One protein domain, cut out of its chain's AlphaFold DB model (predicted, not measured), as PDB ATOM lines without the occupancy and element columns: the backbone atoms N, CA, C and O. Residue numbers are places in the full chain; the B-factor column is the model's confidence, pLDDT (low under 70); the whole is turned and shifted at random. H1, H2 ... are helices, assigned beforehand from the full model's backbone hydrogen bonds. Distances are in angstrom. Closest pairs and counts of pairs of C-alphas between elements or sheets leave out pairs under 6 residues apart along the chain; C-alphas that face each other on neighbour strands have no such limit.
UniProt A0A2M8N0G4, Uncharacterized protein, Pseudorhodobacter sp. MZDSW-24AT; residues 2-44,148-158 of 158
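Overview. This is residues 2 to 44 and 148 to 158 of the 158 residues of an uncharacterized protein of Pseudorhodobacter sp. MZDSW-24AT (UniProt A0A2M8N0G4). Two longer helices, H1 and H4, lie side by side and run opposite ways, and two short ones, H2 and H3, complete a loose four-cornered arrangement in which H1 and H3 are at opposite corners, as are H2 and H4. H2 packs on residues 5 to 9 of H1, and residues 25 to 32 lead from H2 to H3. The printed part has 54 residues with four named helices, H1, H2, H3 and H4 in chain order, and no named strand; its class is all helix. It is compact, with a radius of gyration of the C-alphas of 9.9 A, and elongated, spanning 29 by 17 by 16 A.

Arrangement. H1, residues 2 to 15, touches H2, residues 20 to 24, with residues 5 to 9 alone; their closest C-alphas, of Ala 5 and Ala 22, are 5.6 A apart. H2 and H3, residues 33 to 36, are close but not clearly touching, with the C-alphas of Ala 20 and Ser 36 closest at 7.2 A. H3 and H4, residues 148 to 157, only just touch, with 3 pairs of C-alphas within 8 A, the closest those of Leu 35 and Ala 148 at 6.8 A. H4 touches H1 at a shallow tilt of 22 degrees, opposite ways; the C-alphas of Gln 10 and Val 149 are closest, at 6.6 A. H1 and H3 are apart, as are H2 and H4. In H1, H2 and H4 every O i to N i+4 pair is within hydrogen-bond range; H3 is too short for such a pair, and its one O i to N i+3 pair is within range.

Along the chain. H1 begins at C-alpha 2, (153.197, 161.471, 160.290), and is 20.1 A long from first to last C-alpha. H2 measures 6.6 A and H3 5.0 A. H4 measures 14.5 A, from C-alpha 148 at (167.865, 156.649, 162.032) to C-alpha 157 at (154.316, 151.668, 163.763).

Size, cuts and confidence. The C-alphas farthest apart, of Ala 41 and Gly 158, are 29.9 A apart. Residues 45 to 147 are not printed, and C-alphas 44 and 148 are 14.9 A apart across this cut. The link from H1 to H2 is tight and that from H2 to H3 short. Mean pLDDT of the printed part is 86.4; residue 158, the chain's last, is under 70.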
ATOM      1  N   VAL A   2     151.859 162.009 159.959       81.50
ATOM      2  CA  VAL A   2     153.197 161.471 160.290       81.50
ATOM      3  C   VAL A   2     153.759 160.494 159.242       81.50
ATOM      4  O   VAL A   2     154.829 160.745 158.703       81.50
ATOM      5  N   ALA A   3     153.013 159.455 158.846       82.88
ATOM      6  CA  ALA A   3     153.480 158.485 157.840       82.88
ATOM      7  C   ALA A   3     153.838 159.119 156.477       82.88
ATOM      8  O   ALA A   3     154.776 158.698 155.808       82.88
ATOM      9  N   ALA A   4     153.119 160.172 156.069       85.38
ATOM     10  CA  ALA A   4     153.406 160.882 154.823       85.38
ATOM     11  C   ALA A   4     154.649 161.779 154.935       85.38
ATOM     12  O   ALA A   4     155.363 161.948 153.950       85.38
ATOM     13  N   ALA A   5     154.902 162.363 156.109       86.25
ATOM     14  CA  ALA A   5     156.114 163.135 156.378       86.25
ATOM     15  C   ALA A   5     157.350 162.227 156.446       86.25
ATOM     16  O   ALA A   5     158.351 162.505 155.791       86.25
ATOM     17  N   LEU A   6     157.237 161.082 157.121       87.31
ATOM     18  CA  LEU A   6     158.272 160.054 157.180       87.31
ATOM     19  C   LEU A   6     158.638 159.522 155.785       87.31
ATOM     20  O   LEU A   6     159.814 159.475 155.434       87.31
ATOM     21  N   GLY A   7     157.640 159.231 154.942       88.81
ATOM     22  CA  GLY A   7     157.883 158.832 153.552       88.81
ATOM     23  C   GLY A   7     158.620 159.899 152.726       88.81
ATOM     24  O   GLY A   7     159.438 159.555 151.874       88.81
ATOM     25  N   ARG A   8     158.391 161.196 152.995       89.62
ATOM     26  CA  ARG A   8     159.154 162.288 152.360       89.62
ATOM     27  C   ARG A   8     160.601 162.336 152.841       89.62
ATOM     28  O   ARG A   8     161.485 162.520 152.009       89.62
ATOM     29  N   VAL A   9     160.842 162.157 154.143       90.25
ATOM     30  CA  VAL A   9     162.205 162.074 154.696       90.25
ATOM     31  C   VAL A   9     162.954 160.902 154.066       90.25
ATOM     32  O   VAL A   9     164.060 161.092 153.571       90.25
ATOM     33  N   GLN A  10     162.335 159.721 153.995       89.88
ATOM     34  CA  GLN A  10     162.958 158.533 153.411       89.88
ATOM     35  C   GLN A  10     163.322 158.741 151.934       89.88
ATOM     36  O   GLN A  10     164.471 158.536 151.551       89.88
ATOM     37  N   ALA A  11     162.398 159.267 151.122       90.94
ATOM     38  CA  ALA A  11     162.675 159.568 149.717       90.94
ATOM     39  C   ALA A  11     163.793 160.616 149.529       90.94
ATOM     40  O   ALA A  11     164.588 160.532 148.586       90.94
ATOM     41  N   ALA A  12     163.872 161.609 150.417       91.75
ATOM     42  CA  ALA A  12     164.918 162.623 150.377       91.75
ATOM     43  C   ALA A  12     166.289 162.062 150.790       91.75
ATOM     44  O   ALA A  12     167.275 162.323 150.105       91.75
ATOM     45  N   VAL A  13     166.354 161.218 151.825       91.00
ATOM     46  CA  VAL A  13     167.577 160.494 152.229       91.00
ATOM     47  C   VAL A  13     168.058 159.558 151.113       91.00
ATOM     48  O   VAL A  13     169.250 159.520 150.782       91.00
ATOM     49  N   ASP A  14     167.133 158.856 150.456       87.94
ATOM     50  CA  ASP A  14     167.453 157.962 149.341       87.94
ATOM     51  C   ASP A  14     168.073 158.719 148.162       87.94
ATOM     52  O   ASP A  14     169.102 158.293 147.627       87.94
ATOM     53  N   SER A  15     167.484 159.863 147.802       88.00
ATOM     54  CA  SER A  15     167.929 160.722 146.695       88.00
ATOM     55  C   SER A  15     169.067 161.690 147.053       88.00
ATOM     56  O   SER A  15     169.640 162.306 146.153       88.00
ATOM     57  N   GLY A  16     169.419 161.805 148.335       91.00
ATOM     58  CA  GLY A  16     170.422 162.744 148.845       91.00
ATOM     59  C   GLY A  16     169.989 164.212 148.801       91.00
ATOM     60  O   GLY A  16     170.833 165.098 148.712       91.00
ATOM     61  N   GLN A  17     168.683 164.485 148.806       92.12
ATOM     62  CA  GLN A  17     168.137 165.843 148.824       92.12
ATOM     63  C   GLN A  17     167.993 166.373 150.259       92.12
ATOM     64  O   GLN A  17     167.793 165.575 151.178       92.12
ATOM     65  N   PRO A  18     168.025 167.701 150.467       93.25
ATOM     66  CA  PRO A  18     167.652 168.314 151.739       93.25
ATOM     67  C   PRO A  18     166.242 167.917 152.192       93.25
ATOM     68  O   PRO A  18     165.317 167.811 151.382       93.25
ATOM     69  N   PHE A  19     166.064 167.739 153.499       92.31
ATOM     70  CA  PHE A  19     164.816 167.260 154.101       92.31
ATOM     71  C   PHE A  19     164.414 167.973 155.400       92.31
ATOM     72  O   PHE A  19     163.476 167.537 156.067       92.31
ATOM     73  N   ALA A  20     165.040 169.108 155.735       89.75
ATOM     74  CA  ALA A  20     164.697 169.919 156.912       89.75
ATOM     75  C   ALA A  20     163.199 170.287 156.989       89.75
ATOM     76  O   ALA A  20     162.570 170.185 158.045       89.75
ATOM     77  N   GLY A  21     162.584 170.620 155.847       86.25
ATOM     78  CA  GLY A  21     161.143 170.886 155.779       86.25
ATOM     79  C   GLY A  21     160.291 169.671 156.162       86.25
ATOM     80  O   GLY A  21     159.313 169.813 156.888       86.25
ATOM     81  N   ALA A  22     160.691 168.465 155.748       86.12
ATOM     82  CA  ALA A  22     159.975 167.236 156.084       86.12
ATOM     83  C   ALA A  22     160.145 166.837 157.562       86.12
ATOM     84  O   ALA A  22     159.226 166.253 158.130       86.12
ATOM     85  N   LEU A  23     161.268 167.195 158.204       85.44
ATOM     86  CA  LEU A  23     161.436 167.027 159.655       85.44
ATOM     87  C   LEU A  23     160.516 167.942 160.467       85.44
ATOM     88  O   LEU A  23     160.068 167.549 161.538       85.44
ATOM     89  N   THR A  24     160.195 169.136 159.962       84.94
ATOM     90  CA  THR A  24     159.271 170.060 160.649       84.94
ATOM     91  C   THR A  24     157.880 169.438 160.805       84.94
ATOM     92  O   THR A  24     157.229 169.606 161.834       84.94
ATOM     93  N   ASP A  25     157.454 168.638 159.827       83.75
ATOM     94  CA  ASP A  25     156.185 167.903 159.868       83.75
ATOM     95  C   ASP A  25     156.206 166.700 160.838       83.75
ATOM     96  O   ASP A  25     155.167 166.077 161.075       83.75
ATOM     97  N   LEU A  26     157.379 166.365 161.388       79.81
ATOM     98  CA  LEU A  26     157.608 165.323 162.391       79.81
ATOM     99  C   LEU A  26     157.911 165.913 163.780       79.81
ATOM    100  O   LEU A  26     158.319 165.170 164.660       79.81
ATOM    101  N   ALA A  27     157.697 167.217 164.005       70.94
ATOM    102  CA  ALA A  27     158.098 167.923 165.232       70.94
ATOM    103  C   ALA A  27     157.484 167.394 166.548       70.94
ATOM    104  O   ALA A  27     157.956 167.753 167.625       70.94
ATOM    105  N   GLU A  28     156.437 166.566 166.485       76.00
ATOM    106  CA  GLU A  28     155.863 165.882 167.656       76.00
ATOM    107  C   GLU A  28     156.636 164.607 168.051       76.00
ATOM    108  O   GLU A  28     156.404 164.058 169.127       76.00
ATOM    109  N   LEU A  29     157.551 164.138 167.197       77.94
ATOM    110  CA  LEU A  29     158.440 163.003 167.439       77.94
ATOM    111  C   LEU A  29     159.830 163.489 167.853       77.94
ATOM    112  O   LEU A  29     160.321 164.521 167.397       77.94
ATOM    113  N   GLU A  30     160.498 162.694 168.683       81.06
ATOM    114  CA  GLU A  30     161.903 162.909 169.005       81.06
ATOM    115  C   GLU A  30     162.761 162.552 167.780       81.06
ATOM    116  O   GLU A  30     162.970 161.381 167.464       81.06
ATOM    117  N   VAL A  31     163.204 163.574 167.041       81.12
ATOM    118  CA  VAL A  31     164.057 163.405 165.858       81.12
ATOM    119  C   VAL A  31     165.514 163.213 166.300       81.12
ATOM    120  O   VAL A  31     166.061 164.108 166.949       81.12
ATOM    121  N   PRO A  32     166.180 162.106 165.915       83.56
ATOM    122  CA  PRO A  32     167.592 161.889 166.218       83.56
ATOM    123  C   PRO A  32     168.498 163.001 165.674       83.56
ATOM    124  O   PRO A  32     168.333 163.452 164.536       83.56
ATOM    125  N   GLU A  33     169.515 163.392 166.448       85.44
ATOM    126  CA  GLU A  33     170.495 164.418 166.048       85.44
ATOM    127  C   GLU A  33     171.243 164.050 164.753       85.44
ATOM    128  O   GLU A  33     171.567 164.913 163.934       85.44
ATOM    129  N   THR A  34     171.445 162.752 164.513       85.12
ATOM    130  CA  THR A  34     172.037 162.221 163.276       85.12
ATOM    131  C   THR A  34     171.240 162.596 162.025       85.12
ATOM    132  O   THR A  34     171.828 162.744 160.959       85.12
ATOM    133  N   LEU A  35     169.922 162.801 162.137       84.88
ATOM    134  CA  LEU A  35     169.083 163.270 161.034       84.88
ATOM    135  C   LEU A  35     168.998 164.789 160.971       84.88
ATOM    136  O   LEU A  35     169.076 165.351 159.881       84.88
ATOM    137  N   SER A  36     168.838 165.466 162.109       87.56
ATOM    138  CA  SER A  36     168.672 166.923 162.117       87.56
ATOM    139  C   SER A  36     169.938 167.660 161.671       87.56
ATOM    140  O   SER A  36     169.839 168.645 160.942       87.56
ATOM    141  N   SER A  37     171.121 167.150 162.024       89.19
ATOM    142  CA  SER A  37     172.418 167.744 161.657       89.19
ATOM    143  C   SER A  37     172.703 167.746 160.152       89.19
ATOM    144  O   SER A  37     173.417 168.624 159.665       89.19
ATOM    145  N   VAL A  38     172.122 166.810 159.397       90.75
ATOM    146  CA  VAL A  38     172.333 166.667 157.944       90.75
ATOM    147  C   VAL A  38     171.130 167.123 157.114       90.75
ATOM    148  O   VAL A  38     171.211 167.179 155.892       90.75
ATOM    149  N   ALA A  39     170.015 167.488 157.748       90.38
ATOM    150  CA  ALA A  39     168.747 167.748 157.066       90.38
ATOM    151  C   ALA A  39     168.775 168.937 156.092       90.38
ATOM    152  O   ALA A  39     168.059 168.926 155.091       90.38
ATOM    153  N   GLU A  40     169.584 169.958 156.379       90.50
ATOM    154  CA  GLU A  40     169.731 171.154 155.536       90.50
ATOM    155  C   GLU A  40     170.547 170.873 154.267       90.50
ATOM    156  O   GLU A  40     170.232 171.375 153.191       90.50
ATOM    157  N   ALA A  41     171.592 170.049 154.379       89.50
ATOM    158  CA  ALA A  41     172.463 169.703 153.256       89.50
ATOM    159  C   ALA A  41     171.959 168.480 152.470       89.50
ATOM    160  O   ALA A  41     172.254 168.344 151.283       89.50
ATOM    161  N   GLY A  42     171.193 167.602 153.122       91.00
ATOM    162  CA  GLY A  42     170.959 166.240 152.663       91.00
ATOM    163  C   GLY A  42     172.127 165.315 153.022       91.00
ATOM    164  O   GLY A  42     173.126 165.720 153.618       91.00
ATOM    165  N   VAL A  43     171.998 164.044 152.648       93.56
ATOM    166  CA  VAL A  43     173.055 163.037 152.831       93.56
ATOM    167  C   VAL A  43     173.709 162.687 151.498       93.56
ATOM    168  O   VAL A  43     173.053 162.782 150.458       93.56
ATOM    169  N   PRO A  44     174.971 162.216 151.491       93.69
ATOM    170  CA  PRO A  44     175.580 161.676 150.284       93.69
ATOM    171  C   PRO A  44     174.676 160.618 149.640       93.69
ATOM    172  O   PRO A  44     174.212 159.685 150.303       93.69
ATOM    173  N   ALA A 148     168.703 155.727 161.277       90.75
ATOM    174  CA  ALA A 148     167.865 156.649 162.032       90.75
ATOM    175  C   ALA A 148     166.447 156.765 161.447       90.75
ATOM    176  O   ALA A 148     165.478 156.722 162.206       90.75
ATOM    177  N   VAL A 149     166.302 156.836 160.115       90.06
ATOM    178  CA  VAL A 149     164.981 156.801 159.457       90.06
ATOM    179  C   VAL A 149     164.272 155.484 159.758       90.06
ATOM    180  O   VAL A 149     163.118 155.509 160.173       90.06
ATOM    181  N   SER A 150     164.956 154.344 159.624       89.31
ATOM    182  CA  SER A 150     164.372 153.030 159.928       89.31
ATOM    183  C   SER A 150     163.904 152.922 161.382       89.31
ATOM    184  O   SER A 150     162.844 152.356 161.649       89.31
ATOM    185  N   SER A 151     164.678 153.470 162.321       88.19
ATOM    186  CA  SER A 151     164.330 153.471 163.746       88.19
ATOM    187  C   SER A 151     163.101 154.340 164.023       88.19
ATOM    188  O   SER A 151     162.213 153.931 164.769       88.19
ATOM    189  N   LEU A 152     163.014 155.508 163.378       85.94
ATOM    190  CA  LEU A 152     161.856 156.392 163.484       85.94
ATOM    191  C   LEU A 152     160.596 155.745 162.896       85.94
ATOM    192  O   LEU A 152     159.531 155.830 163.501       85.94
ATOM    193  N   SER A 153     160.719 155.052 161.760       86.81
ATOM    194  CA  SER A 153     159.616 154.288 161.166       86.81
ATOM    195  C   SER A 153     159.077 153.229 162.123       86.81
ATOM    196  O   SER A 153     157.875 153.189 162.377       86.81
ATOM    197  N   ALA A 154     159.964 152.427 162.718       86.75
ATOM    198  CA  ALA A 154     159.574 151.387 163.667       86.75
ATOM    199  C   ALA A 154     158.888 151.957 164.922       86.75
ATOM    200  O   ALA A 154     157.937 151.362 165.422       86.75
ATOM    201  N   ALA A 155     159.332 153.118 165.413       84.31
ATOM    202  CA  ALA A 155     158.736 153.780 166.575       84.31
ATOM    203  C   ALA A 155     157.328 154.345 166.314       84.31
ATOM    204  O   ALA A 155     156.561 154.512 167.256       84.31
ATOM    205  N   VAL A 156     156.990 154.660 165.061       82.44
ATOM    206  CA  VAL A 156     155.659 155.168 164.675       82.44
ATOM    207  C   VAL A 156     154.661 154.032 164.422       82.44
ATOM    208  O   VAL A 156     153.454 154.235 164.549       82.44
ATOM    209  N   GLU A 157     155.144 152.851 164.030       78.94
ATOM    210  CA  GLU A 157     154.316 151.668 163.763       78.94
ATOM    211  C   GLU A 157     153.987 150.842 165.019       78.94
ATOM    212  O   GLU A 157     153.023 150.072 164.994       78.94
ATOM    213  N   GLY A 158     154.780 150.988 166.087       64.62
ATOM    214  CA  GLY A 158     154.588 150.328 167.387       64.62
ATOM    215  C   GLY A 158     153.661 151.088 168.327       64.62
ATOM    216  O   GLY A 158     152.862 150.408 169.012       64.62
TER     217      GLY A 158